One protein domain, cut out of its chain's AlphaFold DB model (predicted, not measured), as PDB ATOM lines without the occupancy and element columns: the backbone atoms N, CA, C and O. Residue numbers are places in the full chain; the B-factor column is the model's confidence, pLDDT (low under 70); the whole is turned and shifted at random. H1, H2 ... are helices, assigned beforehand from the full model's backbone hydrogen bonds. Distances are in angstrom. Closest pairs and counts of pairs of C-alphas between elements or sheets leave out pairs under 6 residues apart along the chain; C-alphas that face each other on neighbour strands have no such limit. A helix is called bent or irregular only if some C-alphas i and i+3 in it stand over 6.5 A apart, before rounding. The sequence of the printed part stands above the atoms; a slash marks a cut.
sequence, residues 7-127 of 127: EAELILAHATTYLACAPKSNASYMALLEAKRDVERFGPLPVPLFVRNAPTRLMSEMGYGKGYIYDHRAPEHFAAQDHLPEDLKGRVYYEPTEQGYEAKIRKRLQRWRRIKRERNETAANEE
ATOM      1  N   GLU A   7    -147.623 -34.485 -57.748       94.81
ATOM      2  CA  GLU A   7    -146.606 -34.584 -58.810       94.81
ATOM      3  C   GLU A   7    -145.793 -35.892 -58.773       94.81
ATOM      4  O   GLU A   7    -145.349 -36.386 -59.815       94.81
ATOM      5  N   ALA A   8    -145.626 -36.503 -57.596       95.56
ATOM      6  CA  ALA A   8    -144.980 -37.807 -57.461       95.56
ATOM      7  C   ALA A   8    -145.717 -38.924 -58.223       95.56
ATOM      8  O   ALA A   8    -145.071 -39.876 -58.664       95.56
ATOM      9  N   GLU A   9    -147.033 -38.809 -58.428       95.88
ATOM     10  CA  GLU A   9    -147.813 -39.802 -59.176       95.88
ATOM     11  C   GLU A   9    -147.369 -39.871 -60.636       95.88
ATOM     12  O   GLU A   9    -147.203 -40.962 -61.175       95.88
ATOM     13  N   LEU A  10    -147.085 -38.722 -61.259       96.06
ATOM     14  CA  LEU A  10    -146.631 -38.659 -62.650       96.06
ATOM     15  C   LEU A  10    -145.270 -39.340 -62.827       96.06
ATOM     16  O   LEU A  10    -145.062 -40.100 -63.776       96.06
ATOM     17  N   ILE A  11    -144.351 -39.114 -61.885       96.06
ATOM     18  CA  ILE A  11    -143.022 -39.739 -61.890       96.06
ATOM     19  C   ILE A  11    -143.142 -41.257 -61.721       96.06
ATOM     20  O   ILE A  11    -142.510 -42.010 -62.465       96.06
ATOM     21  N   LEU A  12    -143.969 -41.715 -60.776       96.50
ATOM     22  CA  LEU A  12    -144.185 -43.142 -60.539       96.50
ATOM     23  C   LEU A  12    -144.891 -43.818 -61.718       96.50
ATOM     24  O   LEU A  12    -144.490 -44.917 -62.103       96.50
ATOM     25  N   ALA A  13    -145.883 -43.170 -62.330       97.81
ATOM     26  CA  ALA A  13    -146.561 -43.676 -63.520       97.81
ATOM     27  C   ALA A  13    -145.576 -43.842 -64.688       97.81
ATOM     28  O   ALA A  13    -145.527 -44.904 -65.319       97.81
ATOM     29  N   HIS A  14    -144.725 -42.841 -64.930       98.12
ATOM     30  CA  HIS A  14    -143.705 -42.908 -65.973       98.12
ATOM     31  C   HIS A  14    -142.659 -44.001 -65.692       98.12
ATOM     32  O   HIS A  14    -142.385 -44.831 -66.557       98.12
ATOM     33  N   ALA A  15    -142.121 -44.073 -64.471       98.12
ATOM     34  CA  ALA A  15    -141.156 -45.107 -64.098       98.12
ATOM     35  C   ALA A  15    -141.748 -46.524 -64.203       98.12
ATOM     36  O   ALA A  15    -141.100 -47.433 -64.720       98.12
ATOM     37  N   THR A  16    -142.992 -46.711 -63.756       98.44
ATOM     38  CA  THR A  16    -143.675 -48.011 -63.783       98.44
ATOM     39  C   THR A  16    -143.896 -48.487 -65.212       98.44
ATOM     40  O   THR A  16    -143.553 -49.620 -65.540       98.44
ATOM     41  N   THR A  17    -144.421 -47.621 -66.079       98.56
ATOM     42  CA  THR A  17    -144.652 -47.945 -67.496       98.56
ATOM     43  C   THR A  17    -143.343 -48.209 -68.242       98.56
ATOM     44  O   THR A  17    -143.255 -49.186 -68.988       98.56
ATOM     45  N   TYR A  18    -142.290 -47.427 -67.973       98.69
ATOM     46  CA  TYR A  18    -140.950 -47.681 -68.508       98.69
ATOM     47  C   TYR A  18    -140.428 -49.065 -68.097       98.69
ATOM     48  O   TYR A  18    -140.038 -49.868 -68.948       98.69
ATOM     49  N   LEU A  19    -140.460 -49.387 -66.799       98.38
ATOM     50  CA  LEU A  19    -140.003 -50.681 -66.288       98.38
ATOM     51  C   LEU A  19    -140.859 -51.839 -66.808       98.38
ATOM     52  O   LEU A  19    -140.310 -52.895 -67.125       98.38
ATOM     53  N   ALA A  20    -142.175 -51.656 -66.942       98.38
ATOM     54  CA  ALA A  20    -143.090 -52.658 -67.483       98.38
ATOM     55  C   ALA A  20    -142.744 -53.021 -68.935       98.38
ATOM     56  O   ALA A  20    -142.710 -54.208 -69.268       98.38
ATOM     57  N   CYS A  21    -142.370 -52.038 -69.757       97.81
ATOM     58  CA  CYS A  21    -141.998 -52.236 -71.161       97.81
ATOM     59  C   CYS A  21    -140.510 -52.573 -71.387       97.81
ATOM     60  O   CYS A  21    -140.142 -53.009 -72.476       97.81
ATOM     61  N   ALA A  22    -139.640 -52.396 -70.387       98.31
ATOM     62  CA  ALA A  22    -138.213 -52.694 -70.519       98.31
ATOM     63  C   ALA A  22    -137.929 -54.201 -70.742       98.31
ATOM     64  O   ALA A  22    -138.641 -55.049 -70.189       98.31
ATOM     65  N   PRO A  23    -136.856 -54.571 -71.470       98.12
ATOM     66  CA  PRO A  23    -136.367 -55.949 -71.510       98.12
ATOM     67  C   PRO A  23    -136.090 -56.477 -70.096       98.12
ATOM     68  O   PRO A  23    -135.505 -55.775 -69.270       98.12
ATOM     69  N   LYS A  24    -136.521 -57.706 -69.804       98.19
ATOM     70  CA  LYS A  24    -136.415 -58.302 -68.466       98.19
ATOM     71  C   LYS A  24    -135.232 -59.258 -68.393       98.19
ATOM     72  O   LYS A  24    -135.088 -60.132 -69.242       98.19
ATOM     73  N   SER A  25    -134.422 -59.114 -67.353       98.25
ATOM     74  CA  SER A  25    -133.368 -60.062 -66.997       98.25
ATOM     75  C   SER A  25    -133.146 -60.031 -65.489       98.25
ATOM     76  O   SER A  25    -133.096 -58.960 -64.886       98.25
ATOM     77  N   ASN A  26    -133.008 -61.208 -64.883       98.06
ATOM     78  CA  ASN A  26    -132.589 -61.383 -63.494       98.06
ATOM     79  C   ASN A  26    -131.159 -61.952 -63.394       98.06
ATOM     80  O   ASN A  26    -130.753 -62.365 -62.310       98.06
ATOM     81  N   ALA A  27    -130.389 -61.981 -64.489       98.38
ATOM     82  CA  ALA A  27    -129.089 -62.653 -64.541       98.38
ATOM     83  C   ALA A  27    -128.084 -62.102 -63.516       98.38
ATOM     84  O   ALA A  27    -127.401 -62.869 -62.842       98.38
ATOM     85  N   SER A  28    -128.021 -60.778 -63.337       98.12
ATOM     86  CA  SER A  28    -127.152 -60.157 -62.326       98.12
ATOM     87  C   SER A  28    -127.596 -60.469 -60.893       98.12
ATOM     88  O   SER A  28    -126.760 -60.662 -60.011       98.12
ATOM     89  N   TYR A  29    -128.908 -60.561 -60.661       98.44
ATOM     90  CA  TYR A  29    -129.471 -60.925 -59.365       98.44
ATOM     91  C   TYR A  29    -129.140 -62.376 -59.008       98.44
ATOM     92  O   TYR A  29    -128.656 -62.643 -57.910       98.44
ATOM     93  N   MET A  30    -129.319 -63.301 -59.954       98.69
ATOM     94  CA  MET A  30    -128.964 -64.708 -59.762       98.69
ATOM     95  C   MET A  30    -127.460 -64.884 -59.528       98.69
ATOM     96  O   MET A  30    -127.083 -65.597 -58.602       98.69
ATOM     97  N   ALA A  31    -126.618 -64.161 -60.274       98.56
ATOM     98  CA  ALA A  31    -125.170 -64.156 -60.070       98.56
ATOM     99  C   ALA A  31    -124.781 -63.718 -58.647       98.56
ATOM    100  O   ALA A  31    -123.917 -64.325 -58.017       98.56
ATOM    101  N   LEU A  32    -125.439 -62.682 -58.112       98.56
ATOM    102  CA  LEU A  32    -125.210 -62.225 -56.741       98.56
ATOM    103  C   LEU A  32    -125.652 -63.267 -55.709       98.56
ATOM    104  O   LEU A  32    -124.951 -63.477 -54.722       98.56
ATOM    105  N   LEU A  33    -126.812 -63.900 -55.907       98.56
ATOM    106  CA  LEU A  33    -127.291 -64.946 -55.003       98.56
ATOM    107  C   LEU A  33    -126.341 -66.144 -54.975       98.56
ATOM    108  O   LEU A  33    -126.068 -66.672 -53.901       98.56
ATOM    109  N   GLU A  34    -125.820 -66.556 -56.127       98.44
ATOM    110  CA  GLU A  34    -124.844 -67.641 -56.203       98.44
ATOM    111  C   GLU A  34    -123.526 -67.268 -55.516       98.44
ATOM    112  O   GLU A  34    -123.046 -68.022 -54.674       98.44
ATOM    113  N   ALA A  35    -122.998 -66.067 -55.771       97.75
ATOM    114  CA  ALA A  35    -121.792 -65.589 -55.097       97.75
ATOM    115  C   ALA A  35    -121.967 -65.523 -53.568       97.75
ATOM    116  O   ALA A  35    -121.062 -65.900 -52.827       97.75
ATOM    117  N   LYS A  36    -123.138 -65.092 -53.075       98.00
ATOM    118  CA  LYS A  36    -123.452 -65.091 -51.634       98.00
ATOM    119  C   LYS A  36    -123.476 -66.501 -51.045       98.00
ATOM    120  O   LYS A  36    -122.922 -66.706 -49.971       98.00
ATOM    121  N   ARG A  37    -124.067 -67.465 -51.757       98.19
ATOM    122  CA  ARG A  37    -124.075 -68.874 -51.334       98.19
ATOM    123  C   ARG A  37    -122.664 -69.441 -51.244       98.19
ATOM    124  O   ARG A  37    -122.366 -70.154 -50.295       98.19
ATOM    125  N   ASP A  38    -121.795 -69.105 -52.193       97.56
ATOM    126  CA  ASP A  38    -120.400 -69.538 -52.137       97.56
ATOM    127  C   ASP A  38    -119.664 -68.881 -50.954       97.56
ATOM    128  O   ASP A  38    -118.941 -69.566 -50.238       97.56
ATOM    129  N   VAL A  39    -119.915 -67.604 -50.644       96.81
ATOM    130  CA  VAL A  39    -119.359 -66.968 -49.431       96.81
ATOM    131  C   VAL A  39    -119.823 -67.671 -48.149       96.81
ATOM    132  O   VAL A  39    -119.007 -67.937 -47.270       96.81
ATOM    133  N   GLU A  40    -121.110 -68.008 -48.042       97.50
ATOM    134  CA  GLU A  40    -121.654 -68.746 -46.890       97.50
ATOM    135  C   GLU A  40    -121.067 -70.160 -46.779       97.50
ATOM    136  O   GLU A  40    -120.810 -70.643 -45.678       97.50
ATOM    137  N   ARG A  41    -120.832 -70.821 -47.919       97.50
ATOM    138  CA  ARG A  41    -120.331 -72.197 -47.983       97.50
ATOM    139  C   ARG A  41    -118.833 -72.310 -47.706       97.50
ATOM    140  O   ARG A  41    -118.421 -73.230 -47.007       97.50
ATOM    141  N   PHE A  42    -118.027 -71.442 -48.309       95.94
ATOM    142  CA  PHE A  42    -116.563 -71.525 -48.268       95.94
ATOM    143  C   PHE A  42    -115.945 -70.647 -47.174       95.94
ATOM    144  O   PHE A  42    -114.778 -70.827 -46.826       95.94
ATOM    145  N   GLY A  43    -116.712 -69.713 -46.604       94.44
ATOM    146  CA  GLY A  43    -116.214 -68.783 -45.601       94.44
ATOM    147  C   GLY A  43    -115.191 -67.787 -46.173       94.44
ATOM    148  O   GLY A  43    -115.210 -67.474 -47.367       94.44
ATOM    149  N   PRO A  44    -114.303 -67.232 -45.329       94.19
ATOM    150  CA  PRO A  44    -113.362 -66.191 -45.730       94.19
ATOM    151  C   PRO A  44    -112.141 -66.777 -46.455       94.19
ATOM    152  O   PRO A  44    -111.052 -66.879 -45.887       94.19
ATOM    153  N   LEU A  45    -112.312 -67.140 -47.727       95.69
ATOM    154  CA  LEU A  45    -111.198 -67.558 -48.577       95.69
ATOM    155  C   LEU A  45    -110.134 -66.449 -48.690       95.69
ATOM    156  O   LEU A  45    -110.472 -65.261 -48.761       95.69
ATOM    157  N   PRO A  46    -108.835 -66.801 -48.729       93.00
ATOM    158  CA  PRO A  46    -107.771 -65.812 -48.790       93.00
ATOM    159  C   PRO A  46    -107.795 -65.052 -50.121       93.00
ATOM    160  O   PRO A  46    -107.848 -65.640 -51.199       93.00
ATOM    161  N   VAL A  47    -107.661 -63.725 -50.052       93.25
ATOM    162  CA  VAL A  47    -107.475 -62.890 -51.249       93.25
ATOM    163  C   VAL A  47    -106.149 -63.273 -51.924       93.25
ATOM    164  O   VAL A  47    -105.129 -63.292 -51.218       93.25
ATOM    165  N   PRO A  48    -106.110 -63.534 -53.244       93.88
ATOM    166  CA  PRO A  48    -104.863 -63.816 -53.950       93.88
ATOM    167  C   PRO A  48    -103.816 -62.709 -53.759       93.88
ATOM    168  O   PRO A  48    -104.143 -61.523 -53.817       93.88
ATOM    169  N   LEU A  49    -102.549 -63.085 -53.526       92.75
ATOM    170  CA  LEU A  49    -101.483 -62.143 -53.142       92.75
ATOM    171  C   LEU A  49    -101.288 -61.006 -54.149       92.75
ATOM    172  O   LEU A  49    -101.120 -59.860 -53.733       92.75
ATOM    173  N   PHE A  50    -101.369 -61.297 -55.448       92.75
ATOM    174  CA  PHE A  50    -101.179 -60.301 -56.503       92.75
ATOM    175  C   PHE A  50    -102.289 -59.234 -56.534       92.75
ATOM    176  O   PHE A  50    -102.055 -58.154 -57.054       92.75
ATOM    177  N   VAL A  51    -103.473 -59.470 -55.954       92.81
ATOM    178  CA  VAL A  51    -104.542 -58.446 -55.858       92.81
ATOM    179  C   VAL A  51    -104.426 -57.622 -54.570       92.81
ATOM    180  O   VAL A  51    -105.050 -56.569 -54.439       92.81
ATOM    181  N   ARG A  52    -103.645 -58.079 -53.582       93.94
ATOM    182  CA  ARG A  52    -103.511 -57.373 -52.301       93.94
ATOM    183  C   ARG A  52    -102.753 -56.062 -52.482       93.94
ATOM    184  O   ARG A  52    -101.741 -56.004 -53.174       93.94
ATOM    185  N   ASN A  53    -103.208 -55.028 -51.779       92.12
ATOM    186  CA  ASN A  53    -102.476 -53.771 -51.695       92.12
ATOM    187  C   ASN A  53    -101.157 -53.969 -50.922       92.12
ATOM    188  O   ASN A  53    -101.135 -54.659 -49.902       92.12
ATOM    189  N   ALA A  54    -100.084 -53.324 -51.380       91.38
ATOM    190  CA  ALA A  54     -98.751 -53.386 -50.784       91.38
ATOM    191  C   ALA A  54     -98.209 -51.982 -50.437       91.38
ATOM    192  O   ALA A  54     -97.222 -51.531 -51.014       91.38
ATOM    193  N   PRO A  55     -98.851 -51.245 -49.509       92.19
ATOM    194  CA  PRO A  55     -98.469 -49.869 -49.182       92.19
ATOM    195  C   PRO A  55     -97.195 -49.759 -48.331       92.19
ATOM    196  O   PRO A  55     -96.627 -48.677 -48.222       92.19
ATOM    197  N   THR A  56     -96.752 -50.846 -47.691       94.12
ATOM    198  CA  THR A  56     -95.562 -50.856 -46.827       94.12
ATOM    199  C   THR A  56     -94.458 -51.720 -47.422       94.12
ATOM    200  O   THR A  56     -94.733 -52.678 -48.146       94.12
ATOM    201  N   ARG A  57     -93.200 -51.432 -47.064       91.12
ATOM    202  CA  ARG A  57     -92.044 -52.211 -47.533       91.12
ATOM    203  C   ARG A  57     -92.148 -53.690 -47.151       91.12
ATOM    204  O   ARG A  57     -91.931 -54.547 -48.000       91.12
ATOM    205  N   LEU A  58     -92.564 -53.972 -45.913       92.62
ATOM    206  CA  LEU A  58     -92.766 -55.336 -45.422       92.62
ATOM    207  C   LEU A  58     -93.800 -56.099 -46.265       92.62
ATOM    208  O   LEU A  58     -93.571 -57.246 -46.624       92.62
ATOM    209  N   MET A  59     -94.918 -55.467 -46.636       91.56
ATOM    210  CA  MET A  59     -95.943 -56.115 -47.468       91.56
ATOM    211  C   MET A  59     -95.417 -56.464 -48.867       91.56
ATOM    212  O   MET A  59     -95.687 -57.556 -49.365       91.56
ATOM    213  N   SER A  60     -94.631 -55.577 -49.480       87.50
ATOM    214  CA  SER A  60     -93.985 -55.848 -50.771       87.50
ATOM    215  C   SER A  60     -92.946 -56.971 -50.675       87.50
ATOM    216  O   SER A  60     -92.895 -57.832 -51.551       87.50
ATOM    217  N   GLU A  61     -92.152 -57.003 -49.597       92.62
ATOM    218  CA  GLU A  61     -91.203 -58.092 -49.301       92.62
ATOM    219  C   GLU A  61     -91.928 -59.438 -49.115       92.62
ATOM    220  O   GLU A  61     -91.458 -60.466 -49.594       92.62
ATOM    221  N   MET A  62     -93.127 -59.423 -48.520       91.56
ATOM    222  CA  MET A  62     -94.023 -60.582 -48.402       91.56
ATOM    223  C   MET A  62     -94.751 -60.945 -49.713       91.56
ATOM    224  O   MET A  62     -95.597 -61.841 -49.723       91.56
ATOM    225  N   GLY A  63     -94.449 -60.264 -50.823       90.12
ATOM    226  CA  GLY A  63     -94.979 -60.573 -52.151       90.12
ATOM    227  C   GLY A  63     -96.382 -60.033 -52.435       90.12
ATOM    228  O   GLY A  63     -97.010 -60.466 -53.402       90.12
ATOM    229  N   TYR A  64     -96.897 -59.097 -51.633       92.94
ATOM    230  CA  TYR A  64     -98.212 -58.499 -51.880       92.94
ATOM    231  C   TYR A  64     -98.145 -57.663 -53.165       92.94
ATOM    232  O   TYR A  64     -97.171 -56.951 -53.402       92.94
ATOM    233  N   GLY A  65     -99.151 -57.789 -54.030       90.44
ATOM    234  CA  GLY A  65     -99.187 -57.117 -55.331       90.44
ATOM    235  C   GLY A  65     -98.200 -57.668 -56.372       90.44
ATOM    236  O   GLY A  65     -98.259 -57.282 -57.542       90.44
ATOM    237  N   LYS A  66     -97.295 -58.587 -55.998       91.38
ATOM    238  CA  LYS A  66     -96.322 -59.171 -56.929       91.38
ATOM    239  C   LYS A  66     -97.049 -60.038 -57.956       91.38
ATOM    240  O   LYS A  66     -97.808 -60.928 -57.590       91.38
ATOM    241  N   GLY A  67     -96.789 -59.792 -59.240       90.50
ATOM    242  CA  GLY A  67     -97.436 -60.509 -60.342       90.50
ATOM    243  C   GLY A  67     -98.801 -59.946 -60.747       90.50
ATOM    244  O   GLY A  67     -99.486 -60.567 -61.554       90.50
ATOM    245  N   TYR A  68     -99.211 -58.786 -60.218       93.31
ATOM    246  CA  TYR A  68    -100.396 -58.087 -60.715       93.31
ATOM    247  C   TYR A  68    -100.168 -57.603 -62.147       93.31
ATOM    248  O   TYR A  68     -99.200 -56.887 -62.423       93.31
ATOM    249  N   ILE A  69    -101.077 -57.954 -63.053       93.19
ATOM    250  CA  ILE A  69    -101.034 -57.493 -64.437       93.19
ATOM    251  C   ILE A  69    -102.062 -56.377 -64.593       93.19
ATOM    252  O   ILE A  69    -103.268 -56.599 -64.543       93.19
ATOM    253  N   TYR A  70    -101.577 -55.155 -64.804       93.12
ATOM    254  CA  TYR A  70    -102.451 -54.005 -65.006       93.12
ATOM    255  C   TYR A  70    -103.135 -54.077 -66.376       93.12
ATOM    256  O   TYR A  70    -102.467 -53.952 -67.406       93.12
ATOM    257  N   ASP A  71    -104.462 -54.231 -66.382       94.25
ATOM    258  CA  ASP A  71    -105.271 -54.442 -67.590       94.25
ATOM    259  C   ASP A  71    -104.957 -53.442 -68.701       94.25
ATOM    260  O   ASP A  71    -104.757 -53.840 -69.844       94.25
ATOM    261  N   HIS A  72    -104.814 -52.152 -68.382       95.62
ATOM    262  CA  HIS A  72    -104.581 -51.122 -69.396       95.62
ATOM    263  C   HIS A  72    -103.253 -51.265 -70.151       95.62
ATOM    264  O   HIS A  72    -103.124 -50.690 -71.229       95.62
ATOM    265  N   ARG A  73    -102.283 -52.008 -69.608       95.12
ATOM    266  CA  ARG A  73    -101.012 -52.316 -70.284       95.12
ATOM    267  C   ARG A  73    -101.070 -53.610 -71.092       95.12
ATOM    268  O   ARG A  73    -100.198 -53.828 -71.925       95.12
ATOM    269  N   ALA A  74    -102.058 -54.465 -70.849       92.38
ATOM    270  CA  ALA A  74    -102.223 -55.695 -71.602       92.38
ATOM    271  C   ALA A  74    -102.843 -55.410 -72.984       92.38
ATOM    272  O   ALA A  74    -103.629 -54.465 -73.127       92.38
ATOM    273  N   PRO A  75    -102.561 -56.245 -74.003       90.94
ATOM    274  CA  PRO A  75    -103.293 -56.198 -75.263       90.94
ATOM    275  C   PRO A  75    -104.799 -56.276 -75.003       90.94
ATOM    276  O   PRO A  75    -105.221 -57.007 -74.105       90.94
ATOM    277  N   GLU A  76    -105.593 -55.536 -75.784       90.06
ATOM    278  CA  GLU A  76    -107.058 -55.413 -75.623       90.06
ATOM    279  C   GLU A  76    -107.510 -54.703 -74.336       90.06
ATOM    280  O   GLU A  76    -108.701 -54.706 -74.021       90.06
ATOM    281  N   HIS A  77    -106.576 -54.105 -73.589       94.38
ATOM    282  CA  HIS A  77    -106.798 -53.623 -72.227       94.38
ATOM    283  C   HIS A  77    -107.423 -54.703 -71.322       94.38
ATOM    284  O   HIS A  77    -108.329 -54.426 -70.535       94.38
ATOM    285  N   PHE A  78    -106.980 -55.953 -71.491       94.75
ATOM    286  CA  PHE A  78    -107.484 -57.112 -70.761       94.75
ATOM    287  C   PHE A  78    -106.339 -58.084 -70.459       94.75
ATOM    288  O   PHE A  78    -105.799 -58.738 -71.355       94.75
ATOM    289  N   ALA A  79    -105.960 -58.193 -69.188       92.75
ATOM    290  CA  ALA A  79    -104.880 -59.046 -68.700       92.75
ATOM    291  C   ALA A  79    -105.238 -60.537 -68.733       92.75
ATOM    292  O   ALA A  79    -104.350 -61.376 -68.847       92.75
ATOM    293  N   ALA A  80    -106.532 -60.866 -68.688       93.06
ATOM    294  CA  ALA A  80    -107.045 -62.231 -68.568       93.06
ATOM    295  C   ALA A  80    -106.586 -62.987 -67.299       93.06
ATOM    296  O   ALA A  80    -106.748 -64.202 -67.223       93.06
ATOM    297  N   GLN A  81    -106.085 -62.271 -66.286       91.06
ATOM    298  CA  GLN A  81    -105.669 -62.838 -65.001       91.06
ATOM    299  C   GLN A  81    -106.877 -63.402 -64.222       91.06
ATOM    300  O   GLN A  81    -107.971 -62.824 -64.218       91.06
ATOM    301  N   ASP A  82    -106.710 -64.557 -63.575       90.75
ATOM    302  CA  ASP A  82    -107.681 -65.093 -62.616       90.75
ATOM    303  C   ASP A  82    -107.631 -64.282 -61.331       90.75
ATOM    304  O   ASP A  82    -106.553 -64.099 -60.801       90.75
ATOM    305  N   HIS A  83    -108.774 -63.794 -60.843       92.88
ATOM    306  CA  HIS A  83    -108.847 -62.937 -59.648       92.88
ATOM    307  C   HIS A  83    -109.544 -63.609 -58.461       92.88
ATOM    308  O   HIS A  83    -109.516 -63.086 -57.347       92.88
ATOM    309  N   LEU A  84    -110.206 -64.741 -58.701       94.75
ATOM    310  CA  LEU A  84    -110.852 -65.507 -57.647       94.75
ATOM    311  C   LEU A  84    -109.801 -66.307 -56.857       94.75
ATOM    312  O   LEU A  84    -108.753 -66.640 -57.414       94.75
ATOM    313  N   PRO A  85    -110.065 -66.616 -55.574       94.31
ATOM    314  CA  PRO A  85    -109.272 -67.584 -54.820       94.31
ATOM    315  C   PRO A  85    -109.194 -68.934 -55.542       94.31
ATOM    316  O   PRO A  85    -110.081 -69.261 -56.330       94.31
ATOM    317  N   GLU A  86    -108.168 -69.730 -55.236       91.75
ATOM    318  CA  GLU A  86    -107.932 -71.019 -55.906       91.75
ATOM    319  C   GLU A  86    -109.144 -71.961 -55.796       91.75
ATOM    320  O   GLU A  86    -109.544 -72.558 -56.793       91.75
ATOM    321  N   ASP A  87    -109.818 -72.001 -54.642       94.06
ATOM    322  CA  ASP A  87    -111.023 -72.823 -54.431       94.06
ATOM    323  C   ASP A  87    -112.215 -72.420 -55.320       94.06
ATOM    324  O   ASP A  87    -113.143 -73.201 -55.528       94.06
ATOM    325  N   LEU A  88    -112.202 -71.195 -55.856       95.75
ATOM    326  CA  LEU A  88    -113.229 -70.650 -56.748       95.75
ATOM    327  C   LEU A  88    -112.706 -70.440 -58.175       95.75
ATOM    328  O   LEU A  88    -113.332 -69.743 -58.981       95.75
ATOM    329  N   LYS A  89    -111.561 -71.029 -58.516       92.00
ATOM    330  CA  LYS A  89    -110.971 -70.903 -59.845       92.00
ATOM    331  C   LYS A  89    -111.925 -71.424 -60.914       92.00
ATOM    332  O   LYS A  89    -112.540 -72.479 -60.786       92.00
ATOM    333  N   GLY A  90    -112.084 -70.640 -61.978       90.56
ATOM    334  CA  GLY A  90    -112.999 -70.962 -63.073       90.56
ATOM    335  C   GLY A  90    -114.491 -70.789 -62.760       90.56
ATOM    336  O   GLY A  90    -115.301 -70.993 -63.662       90.56
ATOM    337  N   ARG A  91    -114.884 -70.377 -61.543       95.56
ATOM    338  CA  ARG A  91    -116.294 -70.081 -61.241       95.56
ATOM    339  C   ARG A  91    -116.779 -68.900 -62.083       95.56
ATOM    340  O   ARG A  91    -116.108 -67.875 -62.215       95.56
ATOM    341  N   VAL A  92    -117.972 -69.051 -62.649       96.44
ATOM    342  CA  VAL A  92    -118.640 -68.041 -63.472       96.44
ATOM    343  C   VAL A  92    -120.039 -67.839 -62.915       96.44
ATOM    344  O   VAL A  92    -120.891 -68.693 -63.089       96.44
ATOM    345  N   TYR A  93    -120.271 -66.695 -62.273       97.88
ATOM    346  CA  TYR A  93    -121.579 -66.380 -61.684       97.88
ATOM    347  C   TYR A  93    -122.514 -65.663 -62.660       97.88
ATOM    348  O   TYR A  93    -123.720 -65.876 -62.670       97.88
ATOM    349  N   TYR A  94    -121.968 -64.753 -63.474       98.25
ATOM    350  CA  TYR A  94    -122.777 -63.916 -64.355       98.25
ATOM    351  C   TYR A  94    -122.835 -64.475 -65.776       98.25
ATOM    352  O   TYR A  94    -121.849 -64.464 -66.525       98.25
ATOM    353  N   GLU A  95    -124.034 -64.911 -66.154       97.56
ATOM    354  CA  GLU A  95    -124.382 -65.355 -67.499       97.56
ATOM    355  C   GLU A  95    -125.462 -64.437 -68.092       97.56
ATOM    356  O   GLU A  95    -126.652 -64.664 -67.875       97.56
ATOM    357  N   PRO A  96    -125.075 -63.375 -68.829       97.75
ATOM    358  CA  PRO A  96    -126.041 -62.450 -69.408       97.75
ATOM    359  C   PRO A  96    -126.976 -63.151 -70.394       97.75
ATOM    360  O   PRO A  96    -126.545 -64.007 -71.184       97.75
ATOM    361  N   THR A  97    -128.235 -62.719 -70.390       97.81
ATOM    362  CA  THR A  97    -129.255 -63.151 -71.348       97.81
ATOM    363  C   THR A  97    -129.049 -62.484 -72.712       97.81
ATOM    364  O   THR A  97    -128.110 -61.715 -72.934       97.81
ATOM    365  N   GLU A  98    -129.945 -62.767 -73.655       97.69
ATOM    366  CA  GLU A  98    -129.998 -62.077 -74.948       97.69
ATOM    367  C   GLU A  98    -130.979 -60.893 -74.948       97.69
ATOM    368  O   GLU A  98    -131.189 -60.254 -75.976       97.69
ATOM    369  N   GLN A  99    -131.571 -60.568 -73.794       98.00
ATOM    370  CA  GLN A  99    -132.574 -59.517 -73.683       98.00
ATOM    371  C   GLN A  99    -131.930 -58.127 -73.647       98.00
ATOM    372  O   GLN A  99    -131.048 -57.832 -72.834       98.00
ATOM    373  N   GLY A 100    -132.400 -57.237 -74.522       97.00
ATOM    374  CA  GLY A 100    -131.984 -55.836 -74.554       97.00
ATOM    375  C   GLY A 100    -130.466 -55.653 -74.664       97.00
ATOM    376  O   GLY A 100    -129.810 -56.174 -75.567       97.00
ATOM    377  N   TYR A 101    -129.892 -54.874 -73.745       97.44
ATOM    378  CA  TYR A 101    -128.463 -54.558 -73.758       97.44
ATOM    379  C   TYR A 101    -127.570 -55.742 -73.346       97.44
ATOM    380  O   TYR A 101    -126.392 -55.774 -73.714       97.44
ATOM    381  N   GLU A 102    -128.112 -56.747 -72.646       98.38
ATOM    382  CA  GLU A 102    -127.324 -57.910 -72.225       98.38
ATOM    383  C   GLU A 102    -126.777 -58.705 -73.412       98.38
ATOM    384  O   GLU A 102    -125.666 -59.215 -73.314       98.38
ATOM    385  N   ALA A 103    -127.439 -58.698 -74.574       98.19
ATOM    386  CA  ALA A 103    -126.901 -59.317 -75.787       98.19
ATOM    387  C   ALA A 103    -125.522 -58.748 -76.183       98.19
ATOM    388  O   ALA A 103    -124.625 -59.487 -76.600       98.19
ATOM    389  N   LYS A 104    -125.312 -57.432 -76.022       98.31
ATOM    390  CA  LYS A 104    -124.009 -56.790 -76.280       98.31
ATOM    391  C   LYS A 104    -122.981 -57.189 -75.222       98.31
ATOM    392  O   LYS A 104    -121.834 -57.486 -75.558       98.31
ATOM    393  N   ILE A 105    -123.397 -57.239 -73.954       98.25
ATOM    394  CA  ILE A 105    -122.547 -57.676 -72.840       98.25
ATOM    395  C   ILE A 105    -122.110 -59.131 -73.044       98.25
ATOM    396  O   ILE A 105    -120.923 -59.428 -72.935       98.25
ATOM    397  N   ARG A 106    -123.039 -60.018 -73.412       98.12
ATOM    398  CA  ARG A 106    -122.802 -61.436 -73.694       98.12
ATOM    399  C   ARG A 106    -121.731 -61.621 -74.759       98.12
ATOM    400  O   ARG A 106    -120.760 -62.331 -74.509       98.12
ATOM    401  N   LYS A 107    -121.839 -60.918 -75.891       98.12
ATOM    402  CA  LYS A 107    -120.822 -60.946 -76.959       98.12
ATOM    403  C   LYS A 107    -119.440 -60.513 -76.453       98.12
ATOM    404  O   LYS A 107    -118.446 -61.178 -76.736       98.12
ATOM    405  N   ARG A 108    -119.368 -59.438 -75.656       97.12
ATOM    406  CA  ARG A 108    -118.104 -58.969 -75.057       97.12
ATOM    407  C   ARG A 108    -117.506 -59.999 -74.094       97.12
ATOM    408  O   ARG A 108    -116.319 -60.296 -74.192       97.12
ATOM    409  N   LEU A 109    -118.314 -60.574 -73.203       96.69
ATOM    410  CA  LEU A 109    -117.847 -61.586 -72.251       96.69
ATOM    411  C   LEU A 109    -117.406 -62.875 -72.948       96.69
ATOM    412  O   LEU A 109    -116.399 -63.452 -72.555       96.69
ATOM    413  N   GLN A 110    -118.105 -63.314 -73.997       96.69
ATOM    414  CA  GLN A 110    -117.688 -64.468 -74.802       96.69
ATOM    415  C   GLN A 110    -116.312 -64.242 -75.439       96.69
ATOM    416  O   GLN A 110    -115.458 -65.126 -75.373       96.69
ATOM    417  N   ARG A 111    -116.068 -63.045 -75.987       96.12
ATOM    418  CA  ARG A 111    -114.755 -62.661 -76.521       96.12
ATOM    419  C   ARG A 111    -113.666 -62.722 -75.449       96.12
ATOM    420  O   ARG A 111    -112.635 -63.339 -75.681       96.12
ATOM    421  N   TRP A 112    -113.900 -62.137 -74.275       95.44
ATOM    422  CA  TRP A 112    -112.935 -62.171 -73.168       95.44
ATOM    423  C   TRP A 112    -112.677 -63.588 -72.647       95.44
ATOM    424  O   TRP A 112    -111.528 -63.951 -72.413       95.44
ATOM    425  N   ARG A 113    -113.717 -64.425 -72.535       94.50
ATOM    426  CA  ARG A 113    -113.577 -65.846 -72.171       94.50
ATOM    427  C   ARG A 113    -112.751 -66.614 -73.203       94.50
ATOM    428  O   ARG A 113    -111.962 -67.470 -72.822       94.50
ATOM    429  N   ARG A 114    -112.902 -66.303 -74.495       94.75
ATOM    430  CA  ARG A 114    -112.075 -66.890 -75.557       94.75
ATOM    431  C   ARG A 114    -110.607 -66.484 -75.415       94.75
ATOM    432  O   ARG A 114    -109.782 -67.376 -75.295       94.75
ATOM    433  N   ILE A 115    -110.319 -65.182 -75.313       93.75
ATOM    434  CA  ILE A 115    -108.951 -64.661 -75.115       93.75
ATOM    435  C   ILE A 115    -108.292 -65.306 -73.892       93.75
ATOM    436  O   ILE A 115    -107.126 -65.683 -73.932       93.75
ATOM    437  N   LYS A 116    -109.042 -65.448 -72.794       92.69
ATOM    438  CA  LYS A 116    -108.534 -66.075 -71.574       92.69
ATOM    439  C   LYS A 116    -108.164 -67.545 -71.775       92.69
ATOM    440  O   LYS A 116    -107.110 -67.957 -71.313       92.69
ATOM    441  N   ARG A 117    -108.999 -68.323 -72.472       92.19
ATOM    442  CA  ARG A 117    -108.685 -69.727 -72.793       92.19
ATOM    443  C   ARG A 117    -107.443 -69.840 -73.670       92.19
ATOM    444  O   ARG A 117    -106.538 -70.568 -73.301       92.19
ATOM    445  N   GLU A 118    -107.375 -69.051 -74.742       91.88
ATOM    446  CA  GLU A 118    -106.226 -69.027 -75.660       91.88
ATOM    447  C   GLU A 118    -104.916 -68.735 -74.905       91.88
ATOM    448  O   GLU A 118    -103.934 -69.446 -75.077       91.88
ATOM    449  N   ARG A 119    -104.909 -67.748 -73.995       88.38
ATOM    450  CA  ARG A 119    -103.719 -67.430 -73.184       88.38
ATOM    451  C   ARG A 119    -103.350 -68.525 -72.186       88.38
ATOM    452  O   ARG A 119    -102.167 -68.789 -72.002       88.38
ATOM    453  N   ASN A 120    -104.341 -69.147 -71.549       86.06
ATOM    454  CA  ASN A 120    -104.097 -70.249 -70.619       86.06
ATOM    455  C   ASN A 120    -103.524 -71.478 -71.348       86.06
ATOM    456  O   ASN A 120    -102.654 -72.147 -70.806       86.06
ATOM    457  N   GLU A 121    -103.979 -71.751 -72.574       86.75
ATOM    458  CA  GLU A 121    -103.445 -72.820 -73.428       86.75
ATOM    459  C   GLU A 121    -102.008 -72.527 -73.878       86.75
ATOM    460  O   GLU A 121    -101.170 -73.421 -73.848       86.75
ATOM    461  N   THR A 122    -101.692 -71.283 -74.257       84.62
ATOM    462  CA  THR A 122    -100.309 -70.885 -74.577       84.62
ATOM    463  C   THR A 122     -99.383 -71.070 -73.377       84.62
ATOM    464  O   THR A 122     -98.349 -71.710 -73.521       84.62
ATOM    465  N   ALA A 123     -99.782 -70.599 -72.191       81.00
ATOM    466  CA  ALA A 123     -98.984 -70.753 -70.975       81.00
ATOM    467  C   ALA A 123     -98.746 -72.231 -70.607       81.00
ATOM    468  O   ALA A 123     -97.645 -72.587 -70.213       81.00
ATOM    469  N   ALA A 124     -99.748 -73.097 -70.791       76.94
ATOM    470  CA  ALA A 124     -99.633 -74.525 -70.492       76.94
ATOM    471  C   ALA A 124     -98.757 -75.314 -71.485       76.94
ATOM    472  O   ALA A 124     -98.332 -76.415 -71.159       76.94
ATOM    473  N   ASN A 125     -98.522 -74.794 -72.693       74.38
ATOM    474  CA  ASN A 125     -97.654 -75.428 -73.695       74.38
ATOM    475  C   ASN A 125     -96.193 -74.946 -73.614       74.38
ATOM    476  O   ASN A 125     -95.328 -75.512 -74.281       74.38
ATOM    477  N   GLU A 126     -95.936 -73.869 -72.867       68.06
ATOM    478  CA  GLU A 126     -94.601 -73.298 -72.638       68.06
ATOM    479  C   GLU A 126     -93.946 -73.810 -71.335       68.06
ATOM    480  O   GLU A 126     -92.739 -73.628 -71.162       68.06
ATOM    481  N   GLU A 127     -94.720 -74.454 -70.451       51.88
ATOM    482  CA  GLU A 127     -94.270 -75.187 -69.247       51.88
ATOM    483  C   GLU A 127     -93.981 -76.670 -69.538       51.88
ATOM    484  O   GLU A 127     -92.994 -77.189 -68.963       51.88
TER     485      GLU A 127
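This is residues 7 to 127 of the 127 residues of the protein "Replication-associated recombination protein A" of Proteobacteria bacterium (UniProt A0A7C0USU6). The domain is an open, elongated arrangement of helices that do not pack on one another: H2 and the long H4 are the two arms of a wide V, and the unnamed stretch from residue 88 to residue 97 runs back between them toward the V's point. H1, residues 7 to 21, sticks out beyond the point, while the small H3 lies toward the open end, and residues 121 to 127 stick out at the far end of H4. The printed part has 121 residues with four named helices, in the order H1, H2, H3, H4, and no named strand; its class is all helix. It is only just loose, close to extended, with a radius of gyration of the C-alphas of 20.0 A, and its C-alphas span 61 by 33 by 30 A.

Start at C-alpha 7, at (-146.606, -34.584, -58.810), where H1 begins; it holds residues 7 to 21 and is 22.0 A long from first to last C-alpha. Go on to C-alpha 27 at (-129.089, -62.653, -64.541), the start of H2, residues 27 to 42, 22.4 A long. Farther along, residues 57 to 61 make the short H3, 6.2 A long. The longest helix, H4, holds residues 102 to 126 and covers 36.2 A, ending with C-alpha 126 at (-94.601, -73.298, -72.638). None of the four helices is bent or irregular.

Begin at H1 and you find that it touches no helix: it is apart from H2, H3 and H4, with no C-alpha of the one within 8 A of the other. By the same test H2 is apart from H3 and from H4, and H3 is apart from H4. Look next at the backbone N and O atoms: in H2, H3 and H4 every O i to N i+4 pair is within hydrogen-bond range, and in H1 10 of 11 are.

The C-alphas of Glu 7 and Glu 127, the first and last printed, are also the two farthest apart, at 67.1 A. Without residues 7 to 21 and 121 to 127, which stand free, the body has 99 residues and spans 52 by 36 by 24 A. The printed part has no cut and ends at the chain's last residue. H1 to H2 is a tight link of 5 residues; H2 to H3, with 14 residues, and H3 to H4, with 40, are long. In the B-factor column you find a mean pLDDT of the printed part of 93.9, and values under 70 at residues 126 to 127.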